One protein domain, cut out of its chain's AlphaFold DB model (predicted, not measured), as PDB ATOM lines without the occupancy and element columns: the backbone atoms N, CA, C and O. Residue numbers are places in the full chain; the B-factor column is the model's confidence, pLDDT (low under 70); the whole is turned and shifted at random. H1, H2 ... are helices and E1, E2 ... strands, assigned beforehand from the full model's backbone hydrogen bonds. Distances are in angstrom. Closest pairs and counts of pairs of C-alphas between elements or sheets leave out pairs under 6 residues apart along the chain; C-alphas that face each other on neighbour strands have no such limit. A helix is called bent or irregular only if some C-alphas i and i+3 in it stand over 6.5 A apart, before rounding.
ATOM      1  N   ALA A  39     285.635 484.097 233.681       63.44
ATOM      2  CA  ALA A  39     286.285 484.391 234.940       63.44
ATOM      3  C   ALA A  39     285.151 484.439 235.954       63.44
ATOM      4  O   ALA A  39     284.415 485.425 235.998       63.44
ATOM      5  N   LEU A  40     284.945 483.320 236.654       73.88
ATOM      6  CA  LEU A  40     283.925 483.207 237.685       73.88
ATOM      7  C   LEU A  40     284.114 484.376 238.648       73.88
ATOM      8  O   LEU A  40     285.241 484.689 239.036       73.88
ATOM      9  N   THR A  41     283.036 485.042 239.035       84.50
ATOM     10  CA  THR A  41     283.123 486.018 240.121       84.50
ATOM     11  C   THR A  41     283.535 485.306 241.419       84.50
ATOM     12  O   THR A  41     283.399 484.080 241.528       84.50
ATOM     13  N   PRO A  42     284.024 486.026 242.444       83.56
ATOM     14  CA  PRO A  42     284.269 485.420 243.755       83.56
ATOM     15  C   PRO A  42     283.037 484.691 244.324       83.56
ATOM     16  O   PRO A  42     283.176 483.641 244.945       83.56
ATOM     17  N   GLU A  43     281.830 485.199 244.058       86.88
ATOM     18  CA  GLU A  43     280.555 484.598 244.479       86.88
ATOM     19  C   GLU A  43     280.218 483.326 243.687       86.88
ATOM     20  O   GLU A  43     279.775 482.331 244.263       86.88
ATOM     21  N   GLU A  44     280.460 483.322 242.374       88.88
ATOM     22  CA  GLU A  44     280.296 482.131 241.532       88.88
ATOM     23  C   GLU A  44     281.324 481.049 241.889       88.88
ATOM     24  O   GLU A  44     280.995 479.864 241.921       88.88
ATOM     25  N   THR A  45     282.552 481.456 242.224       88.44
ATOM     26  CA  THR A  45     283.621 480.566 242.695       88.44
ATOM     27  C   THR A  45     283.241 479.920 244.026       88.44
ATOM     28  O   THR A  45     283.338 478.700 244.164       88.44
ATOM     29  N   LEU A  46     282.740 480.713 244.984       92.44
ATOM     30  CA  LEU A  46     282.219 480.201 246.251       92.44
ATOM     31  C   LEU A  46     281.058 479.228 246.031       92.44
ATOM     32  O   LEU A  46     281.077 478.124 246.568       92.44
ATOM     33  N   SER A  47     280.083 479.613 245.204       94.25
ATOM     34  CA  SER A  47     278.901 478.791 244.918       94.25
ATOM     35  C   SER A  47     279.279 477.451 244.284       94.25
ATOM     36  O   SER A  47     278.725 476.414 244.644       94.25
ATOM     37  N   ARG A  48     280.252 477.455 243.362       93.88
ATOM     38  CA  ARG A  48     280.785 476.233 242.751       93.88
ATOM     39  C   ARG A  48     281.455 475.339 243.794       93.88
ATOM     40  O   ARG A  48     281.169 474.149 243.844       93.88
ATOM     41  N   ALA A  49     282.302 475.900 244.656       95.31
ATOM     42  CA  ALA A  49     282.987 475.120 245.683       95.31
ATOM     43  C   ALA A  49     282.004 474.525 246.703       95.31
ATOM     44  O   ALA A  49     282.120 473.355 247.052       95.31
ATOM     45  N   GLN A  50     280.995 475.292 247.124       96.69
ATOM     46  CA  GLN A  50     279.925 474.815 248.008       96.69
ATOM     47  C   GLN A  50     279.104 473.674 247.385       96.69
ATOM     48  O   GLN A  50     278.586 472.830 248.116       96.69
ATOM     49  N   ALA A  51     278.999 473.618 246.054       96.69
ATOM     50  CA  ALA A  51     278.348 472.518 245.347       96.69
ATOM     51  C   ALA A  51     279.246 471.274 245.213       96.69
ATOM     52  O   ALA A  51     278.766 470.155 245.391       96.69
ATOM     53  N   ASP A  52     280.538 471.460 244.925       97.44
ATOM     54  CA  ASP A  52     281.466 470.363 244.624       97.44
ATOM     55  C   ASP A  52     282.039 469.692 245.889       97.44
ATOM     56  O   ASP A  52     282.157 468.465 245.942       97.44
ATOM     57  N   VAL A  53     282.363 470.467 246.935       98.38
ATOM     58  CA  VAL A  53     283.012 469.968 248.166       98.38
ATOM     59  C   VAL A  53     282.246 468.819 248.834       98.38
ATOM     60  O   VAL A  53     282.894 467.831 249.186       98.38
ATOM     61  N   PRO A  54     280.905 468.848 248.981       97.75
ATOM     62  CA  PRO A  54     280.172 467.725 249.567       97.75
ATOM     63  C   PRO A  54     280.330 466.410 248.791       97.75
ATOM     64  O   PRO A  54     280.444 465.345 249.398       97.75
ATOM     65  N   ALA A  55     280.362 466.471 247.454       97.25
ATOM     66  CA  ALA A  55     280.542 465.290 246.613       97.25
ATOM     67  C   ALA A  55     281.970 464.737 246.724       97.25
ATOM     68  O   ALA A  55     282.151 463.530 246.890       97.25
ATOM     69  N   ILE A  56     282.972 465.623 246.715       98.44
ATOM     70  CA  ILE A  56     284.382 465.266 246.933       98.44
ATOM     71  C   ILE A  56     284.558 464.617 248.310       98.44
ATOM     72  O   ILE A  56     285.158 463.551 248.423       98.44
ATOM     73  N   ALA A  57     283.995 465.216 249.361       98.19
ATOM     74  CA  ALA A  57     284.092 464.703 250.722       98.19
ATOM     75  C   ALA A  57     283.468 463.310 250.866       98.19
ATOM     76  O   ALA A  57     284.044 462.464 251.549       98.19
ATOM     77  N   ALA A  58     282.332 463.054 250.210       97.31
ATOM     78  CA  ALA A  58     281.688 461.742 250.202       97.31
ATOM     79  C   ALA A  58     282.516 460.681 249.454       97.31
ATOM     80  O   ALA A  58     282.609 459.540 249.912       97.31
ATOM     81  N   ASP A  59     283.140 461.048 248.332       97.56
ATOM     82  CA  ASP A  59     284.017 460.149 247.575       97.56
ATOM     83  C   ASP A  59     285.285 459.802 248.372       97.56
ATOM     84  O   ASP A  59     285.606 458.624 248.554       97.56
ATOM     85  N   LEU A  60     285.947 460.809 248.953       97.88
ATOM     86  CA  LEU A  60     287.091 460.607 249.843       97.88
ATOM     87  C   LEU A  60     286.706 459.768 251.070       97.88
ATOM     88  O   LEU A  60     287.463 458.871 251.434       97.88
ATOM     89  N   ALA A  61     285.514 459.965 251.652       97.81
ATOM     90  CA  ALA A  61     285.037 459.147 252.773       97.81
ATOM     91  C   ALA A  61     284.994 457.656 252.412       97.81
ATOM     92  O   ALA A  61     285.392 456.799 253.203       97.81
ATOM     93  N   SER A  62     284.513 457.347 251.204       97.00
ATOM     94  CA  SER A  62     284.429 455.981 250.685       97.00
ATOM     95  C   SER A  62     285.816 455.350 250.522       97.00
ATOM     96  O   SER A  62     286.026 454.202 250.911       97.00
ATOM     97  N   ARG A  63     286.782 456.115 249.999       95.88
ATOM     98  CA  ARG A  63     288.165 455.659 249.763       95.88
ATOM     99  C   ARG A  63     288.942 455.448 251.056       95.88
ATOM    100  O   ARG A  63     289.588 454.417 251.224       95.88
ATOM    101  N   ILE A  64     288.862 456.422 251.959       96.50
ATOM    102  CA  ILE A  64     289.519 456.393 253.270       96.50
ATOM    103  C   ILE A  64     288.846 455.340 254.163       96.50
ATOM    104  O   ILE A  64     289.494 454.698 254.984       96.50
ATOM    105  N   GLY A  65     287.546 455.099 253.976       96.12
ATOM    106  CA  GLY A  65     286.775 454.143 254.768       96.12
ATOM    107  C   GLY A  65     286.259 454.716 256.090       96.12
ATOM    108  O   GLY A  65     285.859 453.950 256.968       96.12
ATOM    109  N   ARG A  66     286.239 456.048 256.237       95.31
ATOM    110  CA  ARG A  66     285.587 456.760 257.346       95.31
ATOM    111  C   ARG A  66     284.996 458.084 256.879       95.31
ATOM    112  O   ARG A  66     285.474 458.681 255.923       95.31
ATOM    113  N   SER A  67     283.998 458.567 257.605       94.56
ATOM    114  CA  SER A  67     283.481 459.931 257.460       94.56
ATOM    115  C   SER A  67     284.154 460.867 258.462       94.56
ATOM    116  O   SER A  67     284.606 460.418 259.516       94.56
ATOM    117  N   LEU A  68     284.196 462.160 258.140       94.69
ATOM    118  CA  LEU A  68     284.631 463.198 259.076       94.69
ATOM    119  C   LEU A  68     283.701 463.265 260.293       94.69
ATOM    120  O   LEU A  68     282.483 463.130 260.153       94.69
ATOM    121  N   SER A  69     284.274 463.510 261.473       92.75
ATOM    122  CA  SER A  69     283.495 463.757 262.694       92.75
ATOM    123  C   SER A  69     282.951 465.190 262.787       92.75
ATOM    124  O   SER A  69     282.026 465.457 263.555       92.75
ATOM    125  N   ILE A  70     283.497 466.088 261.967       92.25
ATOM    126  CA  ILE A  70     283.160 467.511 261.875       92.25
ATOM    127  C   ILE A  70     282.648 467.864 260.467       92.25
ATOM    128  O   ILE A  70     283.079 467.247 259.488       92.25
ATOM    129  N   PRO A  71     281.746 468.852 260.320       95.19
ATOM    130  CA  PRO A  71     281.311 469.320 259.008       95.19
ATOM    131  C   PRO A  71     282.429 470.085 258.286       95.19
ATOM    132  O   PRO A  71     283.316 470.667 258.920       95.19
ATOM    133  N   ILE A  72     282.355 470.102 256.952       97.25
ATOM    134  CA  ILE A  72     283.176 470.974 256.109       97.25
ATOM    135  C   ILE A  72     282.348 472.196 255.726       97.25
ATOM    136  O   ILE A  72     281.276 472.051 255.143       97.25
ATOM    137  N   GLU A  73     282.882 473.381 255.996       96.69
ATOM    138  CA  GLU A  73     282.307 474.660 255.592       96.69
ATOM    139  C   GLU A  73     283.236 475.356 254.591       96.69
ATOM    140  O   GLU A  73     284.461 475.252 254.682       96.69
ATOM    141  N   VAL A  74     282.660 476.073 253.625       96.31
ATOM    142  CA  VAL A  74     283.417 476.787 252.584       96.31
ATOM    143  C   VAL A  74     283.068 478.266 252.631       96.31
ATOM    144  O   VAL A  74     281.893 478.636 252.584       96.31
ATOM    145  N   THR A  75     284.091 479.115 252.687       94.06
ATOM    146  CA  THR A  75     283.936 480.568 252.784       94.06
ATOM    147  C   THR A  75     284.947 481.304 251.913       94.06
ATOM    148  O   THR A  75     286.049 480.821 251.667       94.06
ATOM    149  N   ASN A  76     284.585 482.499 251.464       91.75
ATOM    150  CA  ASN A  76     285.494 483.483 250.878       91.75
ATOM    151  C   ASN A  76     285.483 484.795 251.687       91.75
ATOM    152  O   ASN A  76     285.799 485.851 251.149       91.75
ATOM    153  N   ASP A  77     285.076 484.746 252.964       91.12
ATOM    154  CA  ASP A  77     284.983 485.943 253.801       91.12
ATOM    155  C   ASP A  77     286.356 486.645 253.896       91.12
ATOM    156  O   ASP A  77     287.352 485.999 254.264       91.12
ATOM    157  N   PRO A  78     286.426 487.964 253.622       89.06
ATOM    158  CA  PRO A  78     287.667 488.730 253.677       89.06
ATOM    159  C   PRO A  78     288.413 488.624 255.014       89.06
ATOM    160  O   PRO A  78     289.646 488.688 255.039       89.06
ATOM    161  N   TYR A  79     287.698 488.441 256.130       87.81
ATOM    162  CA  TYR A  79     288.306 488.225 257.440       87.81
ATOM    163  C   TYR A  79     289.178 486.963 257.434       87.81
ATOM    164  O   TYR A  79     290.377 487.047 257.718       87.81
ATOM    165  N   TYR A  80     288.623 485.813 257.034       88.31
ATOM    166  CA  TYR A  80     289.374 484.554 256.995       88.31
ATOM    167  C   TYR A  80     290.437 484.557 255.900       88.31
ATOM    168  O   TYR A  80     291.545 484.067 256.136       88.31
ATOM    169  N   GLN A  81     290.151 485.150 254.736       88.94
ATOM    170  CA  GLN A  81     291.140 485.308 253.669       88.94
ATOM    171  C   GLN A  81     292.368 486.071 254.177       88.94
ATOM    172  O   GLN A  81     293.477 485.549 254.112       88.94
ATOM    173  N   SER A  82     292.183 487.251 254.780       86.19
ATOM    174  CA  SER A  82     293.298 488.077 255.276       86.19
ATOM    175  C   SER A  82     294.155 487.379 256.340       86.19
ATOM    176  O   SER A  82     295.348 487.657 256.487       86.19
ATOM    177  N   ARG A  83     293.552 486.453 257.091       83.88
ATOM    178  CA  ARG A  83     294.201 485.751 258.193       83.88
ATOM    179  C   ARG A  83     294.953 484.507 257.733       83.88
ATOM    180  O   ARG A  83     296.092 484.293 258.171       83.88
ATOM    181  N   HIS A  84     294.329 483.710 256.868       83.62
ATOM    182  CA  HIS A  84     294.792 482.374 256.495       83.62
ATOM    183  C   HIS A  84     295.419 482.321 255.102       83.62
ATOM    184  O   HIS A  84     296.319 481.513 254.885       83.62
ATOM    185  N   ILE A  85     295.054 483.203 254.183       82.56
ATOM    186  CA  ILE A  85     295.681 483.304 252.865       82.56
ATOM    187  C   ILE A  85     296.735 484.416 252.948       82.56
ATOM    188  O   ILE A  85     296.439 485.596 252.792       82.56
ATOM    189  N   ARG A  86     297.979 484.050 253.299       63.72
ATOM    190  CA  ARG A  86     299.101 484.998 253.435       63.72
ATOM    191  C   ARG A  86     300.128 484.785 252.320       63.72
ATOM    192  O   ARG A  86     300.689 483.698 252.229       63.72
ATOM    193  N   GLY A  87     300.443 485.845 251.573       55.44
ATOM    194  CA  GLY A  87     301.462 485.843 250.512       55.44
ATOM    195  C   GLY A  87     300.939 485.396 249.141       55.44
ATOM    196  O   GLY A  87     299.805 484.941 249.020       55.44
ATOM    197  N   GLU A  88     301.767 485.548 248.103       50.53
ATOM    198  CA  GLU A  88     301.446 485.100 246.740       50.53
ATOM    199  C   GLU A  88     301.405 483.560 246.672       50.53
ATOM    200  O   GLU A  88     302.346 482.896 247.112       50.53
ATOM    201  N   GLY A  89     300.340 482.985 246.095       58.12
ATOM    202  CA  GLY A  89     300.300 481.566 245.699       58.12
ATOM    203  C   GLY A  89     299.467 480.596 246.549       58.12
ATOM    204  O   GLY A  89     299.480 479.404 246.250       58.12
ATOM    205  N   HIS A  90     298.724 481.058 247.560       69.25
ATOM    206  CA  HIS A  90     297.719 480.232 248.249       69.25
ATOM    207  C   HIS A  90     296.319 480.521 247.693       69.25
ATOM    208  O   HIS A  90     295.776 481.602 247.898       69.25
ATOM    209  N   PHE A  91     295.735 479.557 246.979       84.56
ATOM    210  CA  PHE A  91     294.444 479.730 246.293       84.56
ATOM    211  C   PHE A  91     293.254 479.252 247.123       84.56
ATOM    212  O   PHE A  91     292.174 479.830 247.050       84.56
ATOM    213  N   VAL A  92     293.466 478.217 247.930       88.88
ATOM    214  CA  VAL A  92     292.536 477.710 248.937       88.88
ATOM    215  C   VAL A  92     293.370 477.299 250.149       88.88
ATOM    216  O   VAL A  92     294.543 476.952 249.993       88.88
ATOM    217  N   ARG A  93     292.813 477.392 251.359       89.75
ATOM    218  CA  ARG A  93     293.475 476.885 252.564       89.75
ATOM    219  C   ARG A  93     292.489 476.283 253.549       89.75
ATOM    220  O   ARG A  93     291.459 476.886 253.845       89.75
ATOM    221  N   THR A  94     292.882 475.159 254.131       91.44
ATOM    222  CA  THR A  94     292.111 474.443 255.149       91.44
ATOM    223  C   THR A  94     292.632 474.687 256.560       91.44
ATOM    224  O   THR A  94     293.838 474.587 256.829       91.44
ATOM    225  N   PHE A  95     291.721 474.945 257.499       89.44
ATOM    226  CA  PHE A  95     292.012 474.972 258.933       89.44
ATOM    227  C   PHE A  95     290.799 474.540 259.769       89.44
ATOM    228  O   PHE A  95     289.692 474.425 259.253       89.44
ATOM    229  N   LEU A  96     291.010 474.262 261.058       90.38
ATOM    230  CA  LEU A  96     289.907 473.972 261.976       90.38
ATOM    231  C   LEU A  96     289.455 475.237 262.696       90.38
ATOM    232  O   LEU A  96     290.297 476.018 263.134       90.38
ATOM    233  N   ALA A  97     288.148 475.380 262.881       91.00
ATOM    234  CA  ALA A  97     287.537 476.477 263.621       91.00
ATOM    235  C   ALA A  97     286.443 475.964 264.567       91.00
ATOM    236  O   ALA A  97     286.033 474.804 264.489       91.00
ATOM    237  N   VAL A  98     285.967 476.826 265.464       90.44
ATOM    238  CA  VAL A  98     284.762 476.575 266.271       90.44
ATOM    239  C   VAL A  98     283.645 477.474 265.769       90.44
ATOM    240  O   VAL A  98     283.827 478.684 265.674       90.44
ATOM    241  N   ASP A  99     282.499 476.887 265.451       90.31
ATOM    242  CA  ASP A  99     281.290 477.622 265.102       90.31
ATOM    243  C   ASP A  99     280.707 478.313 266.343       90.31
ATOM    244  O   ASP A  99     280.437 477.686 267.372       90.31
ATOM    245  N   THR A 100     280.551 479.631 266.252       86.56
ATOM    246  CA  THR A 100     280.051 480.505 267.313       86.56
ATOM    247  C   THR A 100     278.906 481.366 266.792       86.56
ATOM    248  O   THR A 100     278.696 481.509 265.590       86.56
ATOM    249  N   ALA A 101     278.192 482.040 267.697       82.88
ATOM    250  CA  ALA A 101     277.138 482.979 267.309       82.88
ATOM    251  C   ALA A 101     277.637 484.153 266.434       82.88
ATOM    252  O   ALA A 101     276.825 484.799 265.773       82.88
ATOM    253  N   GLU A 102     278.943 484.437 266.440       82.62
ATOM    254  CA  GLU A 102     279.576 485.530 265.691       82.62
ATOM    255  C   GLU A 102     280.276 485.043 264.405       82.62
ATOM    256  O   GLU A 102     280.862 485.849 263.684       82.62
ATOM    257  N   GLY A 103     280.194 483.742 264.094       86.25
ATOM    258  CA  GLY A 103     280.899 483.092 262.988       86.25
ATOM    259  C   GLY A 103     281.911 482.052 263.473       86.25
ATOM    260  O   GLY A 103     281.835 481.566 264.600       86.25
ATOM    261  N   TRP A 104     282.880 481.705 262.629       91.19
ATOM    262  CA  TRP A 104     283.883 480.684 262.924       91.19
ATOM    263  C   TRP A 104     285.112 481.292 263.606       91.19
ATOM    264  O   TRP A 104     285.811 482.125 263.043       91.19
ATOM    265  N   ALA A 105     285.413 480.867 264.826       87.00
ATOM    266  CA  ALA A 105     286.565 481.356 265.572       87.00
ATOM    267  C   ALA A 105     287.801 480.466 265.355       87.00
ATOM    268  O   ALA A 105     287.724 479.240 265.476       87.00
ATOM    269  N   ASP A 106     288.949 481.093 265.076       83.06
ATOM    270  CA  ASP A 106     290.260 480.434 265.053       83.06
ATOM    271  C   ASP A 106     290.598 479.933 266.473       83.06
ATOM    272  O   ASP A 106     290.413 480.689 267.433       83.06
ATOM    273  N   PRO A 107     291.111 478.698 266.640       79.94
ATOM    274  CA  PRO A 107     291.495 478.155 267.940       79.94
ATOM    275  C   PRO A 107     292.355 479.089 268.797       79.94
ATOM    276  O   PRO A 107     292.218 479.092 270.019       79.94
ATOM    277  N   ILE A 108     293.228 479.892 268.178       77.50
ATOM    278  CA  ILE A 108     294.103 480.824 268.906       77.50
ATOM    279  C   ILE A 108     293.364 482.053 269.461       77.50
ATOM    280  O   ILE A 108     293.844 482.681 270.402       77.50
ATOM    281  N   ASP A 109     292.211 482.397 268.886       82.38
ATOM    282  CA  ASP A 109     291.387 483.530 269.319       82.38
ATOM    283  C   ASP A 109     290.364 483.115 270.393       82.38
ATOM    284  O   ASP A 109     289.707 483.965 270.999       82.38
ATOM    285  N   LEU A 110     290.218 481.810 270.644       81.25
ATOM    286  CA  LEU A 110     289.279 481.278 271.622       81.25
ATOM    287  C   LEU A 110     289.781 481.453 273.067       81.25
ATOM    288  O   LEU A 110     290.979 481.340 273.341       81.25
ATOM    289  N   PRO A 111     288.869 481.651 274.039       83.19
ATOM    290  CA  PRO A 111     289.212 481.571 275.453       83.19
ATOM    291  C   PRO A 111     289.868 480.228 275.806       83.19
ATOM    292  O   PRO A 111     289.515 479.184 275.256       83.19
ATOM    293  N   ALA A 112     290.786 480.239 276.776       79.12
ATOM    294  CA  ALA A 112     291.477 479.030 277.218       79.12
ATOM    295  C   ALA A 112     290.486 477.912 277.601       79.12
ATOM    296  O   ALA A 112     289.572 478.128 278.398       79.12
ATOM    297  N   GLY A 113     290.680 476.718 277.031       75.62
ATOM    298  CA  GLY A 113     289.828 475.545 277.250       75.62
ATOM    299  C   GLY A 113     288.548 475.493 276.406       75.62
ATOM    300  O   GLY A 113     287.894 474.455 276.401       75.62
ATOM    301  N   ALA A 114     288.195 476.549 275.661       79.56
ATOM    302  CA  ALA A 114     287.028 476.525 274.773       79.56
ATOM    303  C   ALA A 114     287.244 475.624 273.544       79.56
ATOM    304  O   ALA A 114     286.302 475.004 273.063       79.56
ATOM    305  N   TRP A 115     288.487 475.502 273.070       79.56
ATOM    306  CA  TRP A 115     288.853 474.561 272.009       79.56
ATOM    307  C   TRP A 115     288.711 473.094 272.448       79.56
ATOM    308  O   TRP A 115     288.184 472.261 271.708       79.56
ATOM    309  N   ASP A 116     289.145 472.786 273.672       79.75
ATOM    310  CA  ASP A 116     289.160 471.430 274.237       79.75
ATOM    311  C   ASP A 116     287.811 471.005 274.835       79.75
ATOM    312  O   ASP A 116     287.673 469.879 275.320       79.75
ATOM    313  N   ALA A 117     286.810 471.890 274.813       78.69
ATOM    314  CA  ALA A 117     285.488 471.602 275.344       78.69
ATOM    315  C   ALA A 117     284.856 470.408 274.591       78.69
ATOM    316  O   ALA A 117     284.861 470.397 273.356       78.69
ATOM    317  N   PRO A 118     284.304 469.396 275.294       74.56
ATOM    318  CA  PRO A 118     283.701 468.222 274.657       74.56
ATOM    319  C   PRO A 118     282.535 468.548 273.713       74.56
ATOM    320  O   PRO A 118     282.221 467.759 272.829       74.56
ATOM    321  N   ASP A 119     281.887 469.689 273.930       78.94
ATOM    322  CA  ASP A 119     280.758 470.228 273.176       78.94
ATOM    323  C   ASP A 119     281.155 471.361 272.215       78.94
ATOM    324  O   ASP A 119     280.279 472.020 271.652       78.94
ATOM    325  N   ALA A 120     282.455 471.594 271.998       80.06
ATOM    326  CA  ALA A 120     282.915 472.556 271.005       80.06
ATOM    327  C   ALA A 120     282.386 472.165 269.614       80.06
ATOM    328  O   ALA A 120     282.707 471.092 269.097       80.06
ATOM    329  N   ASN A 121     281.599 473.051 268.995       89.44
ATOM    330  CA  ASN A 121     281.035 472.847 267.660       89.44
ATOM    331  C   ASN A 121     282.114 473.061 266.585       89.44
ATOM    332  O   ASN A 121     282.172 474.100 265.927       89.44
ATOM    333  N   ARG A 122     283.058 472.122 266.491       91.31
ATOM    334  CA  ARG A 122     284.215 472.213 265.595       91.31
ATOM    335  C   ARG A 122     283.789 472.030 264.143       91.31
ATOM    336  O   ARG A 122     282.964 471.175 263.844       91.31
ATOM    337  N   VAL A 123     284.415 472.787 263.247       93.88
ATOM    338  CA  VAL A 123     284.217 472.710 261.795       93.88
ATOM    339  C   VAL A 123     285.564 472.683 261.078       93.88
ATOM    340  O   VAL A 123     286.541 473.273 261.550       93.88
ATOM    341  N   CYS A 124     285.624 472.019 259.926       95.38
ATOM    342  CA  CYS A 124     286.735 472.170 258.995       95.38
ATOM    343  C   CYS A 124     286.399 473.279 257.995       95.38
ATOM    344  O   CYS A 124     285.478 473.125 257.196       95.38
ATOM    345  N   LEU A 125     287.120 474.397 258.043       94.81
ATOM    346  CA  LEU A 125     286.848 475.553 257.195       94.81
ATOM    347  C   LEU A 125     287.827 475.596 256.014       94.81
ATOM    348  O   LEU A 125     289.044 475.681 256.208       94.81
ATOM    349  N   LEU A 126     287.282 475.576 254.796       95.81
ATOM    350  CA  LEU A 126     287.994 475.839 253.546       95.81
ATOM    351  C   LEU A 126     287.818 477.312 253.179       95.81
ATOM    352  O   LEU A 126     286.715 477.767 252.869       95.81
ATOM    353  N   VAL A 127     288.919 478.060 253.193       93.44
ATOM    354  CA  VAL A 127     288.944 479.471 252.799       93.44
ATOM    355  C   VAL A 127     289.387 479.570 251.353       93.44
ATOM    356  O   VAL A 127     290.528 479.242 251.033       93.44
ATOM    357  N   LEU A 128     288.497 480.037 250.485       92.38
ATOM    358  CA  LEU A 128     288.788 480.311 249.083       92.38
ATOM    359  C   LEU A 128     289.423 481.692 248.949       92.38
ATOM    360  O   LEU A 128     288.886 482.675 249.458       92.38
ATOM    361  N   GLY A 129     290.540 481.772 248.239       87.75
ATOM    362  CA  GLY A 129     291.192 483.026 247.885       87.75
ATOM    363  C   GLY A 129     290.657 483.609 246.585       87.75
ATOM    364  O   GLY A 129     290.277 482.883 245.664       87.75
ATOM    365  N   ASP A 130     290.711 484.934 246.475       82.06
ATOM    366  CA  ASP A 130     290.273 485.660 245.274       82.06
ATOM    367  C   ASP A 130     291.089 485.276 244.025       82.06
ATOM    368  O   ASP A 130     290.596 485.319 242.894       82.06
ATOM    369  N   GLU A 131     292.332 484.827 244.222       81.06
ATOM    370  CA  GLU A 131     293.230 484.395 243.151       81.06
ATOM    371  C   GLU A 131     292.915 483.000 242.588       81.06
ATOM    372  O   GLU A 131     293.569 482.573 241.636       81.06
ATOM    373  N   MET A 132     291.914 482.278 243.105       83.56
ATOM    374  CA  MET A 132     291.547 480.957 242.575       83.56
ATOM    375  C   MET A 132     291.207 481.018 241.076       83.56
ATOM    376  O   MET A 132     291.631 480.177 240.287       83.56
ATOM    377  N   THR A 133     290.534 482.080 240.639       80.88
ATOM    378  CA  THR A 133     290.252 482.341 239.215       80.88
ATOM    379  C   THR A 133     291.524 482.559 238.394       80.88
ATOM    380  O   THR A 133     291.607 482.144 237.238       80.88
ATOM    381  N   THR A 134     292.546 483.156 239.009       82.69
ATOM    382  CA  THR A 134     293.858 483.374 238.396       82.69
ATOM    383  C   THR A 134     294.602 482.052 238.246       82.69
ATOM    384  O   THR A 134     295.203 481.831 237.196       82.69
ATOM    385  N   LEU A 135     294.520 481.143 239.226       84.44
ATOM    386  CA  LEU A 135     295.051 479.784 239.091       84.44
ATOM    387  C   LEU A 135     294.421 479.059 237.898       84.44
ATOM    388  O   LEU A 135     295.144 478.556 237.039       84.44
ATOM    389  N   LEU A 136     293.089 479.049 237.809       86.31
ATOM    390  CA  LEU A 136     292.377 478.408 236.697       86.31
ATOM    391  C   LEU A 136     292.748 479.040 235.347       86.31
ATOM    392  O   LEU A 136     292.929 478.337 234.354       86.31
ATOM    393  N   GLY A 137     292.925 480.363 235.319       83.94
ATOM    394  CA  GLY A 137     293.359 481.106 234.138       83.94
ATOM    395  C   GLY A 137     294.774 480.762 233.658       83.94
ATOM    396  O   GLY A 137     295.051 480.906 232.468       83.94
ATOM    397  N   ARG A 138     295.662 480.263 234.535       86.56
ATOM    398  CA  ARG A 138     296.991 479.753 234.132       86.56
ATOM    399  C   ARG A 138     296.893 478.449 233.337       86.56
ATOM    400  O   ARG A 138     297.789 478.163 232.545       86.56
ATOM    401  N   PHE A 139     295.809 477.690 233.508       87.94
ATOM    402  CA  PHE A 139     295.612 476.369 232.907       87.94
ATOM    403  C   PHE A 139     294.236 476.251 232.226       87.94
ATOM    404  O   PHE A 139     293.421 475.412 232.601       87.94
ATOM    405  N   PRO A 140     293.948 477.058 231.189       84.75
ATOM    406  CA  PRO A 140     292.599 477.169 230.628       84.75
ATOM    407  C   PRO A 140     292.086 475.874 229.980       84.75
ATOM    408  O   PRO A 140     290.883 475.640 229.958       84.75
ATOM    409  N   ALA A 141     292.983 475.032 229.458       87.31
ATOM    410  CA  ALA A 141     292.635 473.745 228.850       87.31
ATOM    411  C   ALA A 141     292.435 472.613 229.876       87.31
ATOM    412  O   ALA A 141     292.010 471.528 229.495       87.31
ATOM    413  N   ASP A 142     292.763 472.860 231.146       91.00
ATOM    414  CA  ASP A 142     292.812 471.854 232.211       91.00
ATOM    415  C   ASP A 142     292.165 472.357 233.516       91.00
ATOM    416  O   ASP A 142     292.390 471.841 234.610       91.00
ATOM    417  N   SER A 143     291.363 473.417 233.408       90.94
ATOM    418  CA  SER A 143     290.850 474.181 234.544       90.94
ATOM    419  C   SER A 143     289.952 473.347 235.457       90.94
ATOM    420  O   SER A 143     290.051 473.478 236.672       90.94
ATOM    421  N   ASP A 144     289.133 472.443 234.914       93.31
ATOM    422  CA  ASP A 144     288.281 471.564 235.724       93.31
ATOM    423  C   ASP A 144     289.089 470.550 236.542       93.31
ATOM    424  O   ASP A 144     288.751 470.276 237.693       93.31
ATOM    425  N   ARG A 145     290.194 470.037 235.991       95.50
ATOM    426  CA  ARG A 145     291.095 469.135 236.719       95.50
ATOM    427  C   ARG A 145     291.832 469.861 237.825       95.50
ATOM    428  O   ARG A 145     291.876 469.380 238.951       95.50
ATOM    429  N   VAL A 146     292.372 471.038 237.512       94.62
ATOM    430  CA  VAL A 146     293.050 471.900 238.487       94.62
ATOM    431  C   VAL A 146     292.092 472.283 239.617       94.62
ATOM    432  O   VAL A 146     292.467 472.214 240.786       94.62
ATOM    433  N   TRP A 147     290.844 472.626 239.285       94.75
ATOM    434  CA  TRP A 147     289.790 472.933 240.251       94.75
ATOM    435  C   TRP A 147     289.521 471.766 241.204       94.75
ATOM    436  O   TRP A 147     289.636 471.918 242.419       94.75
ATOM    437  N   LEU A 148     289.197 470.595 240.650       96.81
ATOM    438  CA  LEU A 148     288.844 469.417 241.437       96.81
ATOM    439  C   LEU A 148     290.029 468.885 242.254       96.81
ATOM    440  O   LEU A 148     289.831 468.529 243.411       96.81
ATOM    441  N   SER A 149     291.245 468.891 241.696       97.00
ATOM    442  CA  SER A 149     292.462 468.475 242.410       97.00
ATOM    443  C   SER A 149     292.727 469.391 243.606       97.00
ATOM    444  O   SER A 149     292.918 468.907 244.719       97.00
ATOM    445  N   THR A 150     292.623 470.713 243.414       95.31
ATOM    446  CA  THR A 150     292.819 471.693 244.497       95.31
ATOM    447  C   THR A 150     291.795 471.508 245.616       95.31
ATOM    448  O   THR A 150     292.155 471.503 246.789       95.31
ATOM    449  N   LEU A 151     290.511 471.330 245.285       97.06
ATOM    450  CA  LEU A 151     289.488 471.102 246.308       97.06
ATOM    451  C   LEU A 151     289.674 469.756 247.016       97.06
ATOM    452  O   LEU A 151     289.537 469.697 248.233       97.06
ATOM    453  N   ALA A 152     290.005 468.686 246.293       98.31
ATOM    454  CA  ALA A 152     290.252 467.372 246.885       98.31
ATOM    455  C   ALA A 152     291.488 467.356 247.798       98.31
ATOM    456  O   ALA A 152     291.432 466.748 248.865       98.31
ATOM    457  N   HIS A 153     292.554 468.078 247.437       97.06
ATOM    458  CA  HIS A 153     293.727 468.318 248.289       97.06
ATOM    459  C   HIS A 153     293.332 468.945 249.630       97.06
ATOM    460  O   HIS A 153     293.700 468.466 250.699       97.06
ATOM    461  N   GLU A 154     292.517 469.997 249.586       95.94
ATOM    462  CA  GLU A 154     292.075 470.725 250.778       95.94
ATOM    463  C   GLU A 154     291.046 469.936 251.606       95.94
ATOM    464  O   GLU A 154     291.118 469.890 252.833       95.94
ATOM    465  N   VAL A 155     290.140 469.202 250.957       98.19
ATOM    466  CA  VAL A 155     289.243 468.267 251.653       98.19
ATOM    467  C   VAL A 155     290.040 467.142 252.325       98.19
ATOM    468  O   VAL A 155     289.698 466.736 253.435       98.19
ATOM    469  N   TYR A 156     291.133 466.661 251.726       97.38
ATOM    470  CA  TYR A 156     292.012 465.676 252.364       97.38
ATOM    471  C   TYR A 156     292.682 466.234 253.634       97.38
ATOM    472  O   TYR A 156     292.754 465.534 254.648       97.38
ATOM    473  N   HIS A 157     293.063 467.518 253.645       95.31
ATOM    474  CA  HIS A 157     293.520 468.201 254.865       95.31
ATOM    475  C   HIS A 157     292.460 468.190 255.978       95.31
ATOM    476  O   HIS A 157     292.827 468.087 257.152       95.31
ATOM    477  N   CYS A 158     291.157 468.232 255.661       96.38
ATOM    478  CA  CYS A 158     290.111 468.038 256.674       96.38
ATOM    479  C   CYS A 158     290.181 466.651 257.313       96.38
ATOM    480  O   CYS A 158     290.079 466.548 258.533       96.38
ATOM    481  N   TYR A 159     290.411 465.596 256.527       95.75
ATOM    482  CA  TYR A 159     290.558 464.237 257.057       95.75
ATOM    483  C   TYR A 159     291.776 464.103 257.964       95.75
ATOM    484  O   TYR A 159     291.656 463.522 259.046       95.75
ATOM    485  N   GLN A 160     292.916 464.674 257.580       93.94
ATOM    486  CA  GLN A 160     294.098 464.698 258.443       93.94
ATOM    487  C   GLN A 160     293.801 465.430 259.761       93.94
ATOM    488  O   GLN A 160     294.039 464.898 260.844       93.94
ATOM    489  N   ARG A 161     293.227 466.636 259.681       90.81
ATOM    490  CA  ARG A 161     292.935 467.492 260.842       90.81
ATOM    491  C   ARG A 161     291.853 466.933 261.762       90.81
ATOM    492  O   ARG A 161     291.935 467.157 262.962       90.81
ATOM    493  N   ASP A 162     290.884 466.194 261.240       91.62
ATOM    494  CA  ASP A 162     289.858 465.518 262.041       91.62
ATOM    495  C   ASP A 162     290.465 464.475 262.998       91.62
ATOM    496  O   ASP A 162     289.954 464.274 264.096       91.62
ATOM    497  N   LEU A 163     291.599 463.864 262.629       89.19
ATOM    498  CA  LEU A 163     292.328 462.937 263.501       89.19
ATOM    499  C   LEU A 163     293.295 463.642 264.453       89.19
ATOM    500  O   LEU A 163     293.356 463.298 265.630       89.19
ATOM    501  N   ILE A 164     294.072 464.604 263.950       84.44
ATOM    502  CA  ILE A 164     295.243 465.119 264.687       84.44
ATOM    503  C   ILE A 164     295.069 466.533 265.229       84.44
ATOM    504  O   ILE A 164     295.928 467.033 265.953       84.44
ATOM    505  N   GLY A 165     293.985 467.210 264.854       79.81
ATOM    506  CA  GLY A 165     293.735 468.620 265.133       79.81
ATOM    507  C   GLY A 165     294.667 469.551 264.350       79.81
ATOM    508  O   GLY A 165     294.245 470.294 263.460       79.81
ATOM    509  N   TYR A 166     295.959 469.512 264.679       72.00
ATOM    510  CA  TYR A 166     296.989 470.386 264.129       72.00
ATOM    511  C   TYR A 166     298.029 469.613 263.306       72.00
ATOM    512  O   TYR A 166     298.839 468.863 263.842       72.00
ATOM    513  N   THR A 167     298.050 469.853 261.991       65.12
ATOM    514  CA  THR A 167     298.963 469.199 261.033       65.12
ATOM    515  C   THR A 167     300.385 469.757 261.029       65.12
ATOM    516  O   THR A 167     301.263 469.141 260.437       65.12
ATOM    517  N   GLY A 168     300.654 470.890 261.688       65.88
ATOM    518  CA  GLY A 168     301.974 471.537 261.637       65.88
ATOM    519  C   GLY A 168     303.100 470.769 262.339       65.88
ATOM    520  O   GLY A 168     304.261 471.120 262.157       65.88
TER     521      GLY A 168
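What this domain is: This is residues 39 to 168 of the 757 residues of the protein "VWFD domain-containing protein" of Leptolyngbya sp. SIO1D8 (UniProt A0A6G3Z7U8). What is the main picture? A strongly twisted sheet of four strands has the long helix H4 and the first arm of the bent helix H1, H1a, over one face, and the short helix H2 across the other. The second arm, H1b, runs off beyond the sheet and packs on H4, while H3 and H4 form a helical hairpin and residues 106 to 121 make a long loop at the opposite end of the longest axis. What is printed, and how large is it? The printed part has 130 residues with four named helices and four named strands, in the order H1 E1 H2 E2 E3 E4 H3 H4; the class is mixed, helices and strands, and the mixed sheet runs E1 E4 E2 E3. It is compact, with a radius of gyration of the C-alphas of 14.9 A and spans of 48 by 34 by 26 A.

Where its parts are: Where does the first helix lie? H1, residues 42 to 64, begins at C-alpha 42 (284.269, 485.420, 243.755). By its hydrogen bonds it was assigned as one helix, but it is bent: C-alphas 51 and 54 are 6.6 A apart, and its arms are H1a, residues 42 to 51, 14.3 A, and H1b, residues 54 to 64, 15.1 A. What follows? E1 is residues 72 to 75, H2 78 to 84, E2 92 to 100, 22.4 A, E3 103 to 105, and E4 122 to 128, 19.0 A. H3 is residues 132 to 138, and H4, residues 143 to 164, 31.8 A, ends at C-alpha 164 (295.243, 465.119, 264.687).

How they stand to each other: How do the strands pair? E1 and E4 are parallel, with N 73 and O 124 2.9 A apart; E4 and E2 are antiparallel, with N 125 and O 95 2.8 A apart. E2 bends by 66 degrees at residue 96, and in the hairpin E2 and E3, N 100 and O 103 are 2.8 A apart. Where are the helices? H1a is over E1, height 7.7 A, and H4, on the same face, is over E4 and E2, height 9.2 A; H2, on the opposite face, is over E4, height 8.0 A. H4 touches H1b, closest C-alphas Ile 56 and Ala 152, 6.2 A, with residues 151 to 156 alone, and touches H3, closest C-alphas Leu 136 and Ser 143, 5.0 A, with residues 143 to 147 alone. Are the helix backbones complete? Every O i to N i+4 pair is within hydrogen-bond range in H1a, H1b, H2 and H3; in H4, 17 of 18 are.

The domain as a whole: How far does it reach? The two C-alphas farthest apart are those of Ala 112 and Ala 141, 48.7 A. Is anything cut, long or uncertain? The printed part has no cut, and the link from E3 to E4, 16 residues, is long. The model's pLDDT is under 70 at residue 39, residues 86 to 90 and residues 167 to 168.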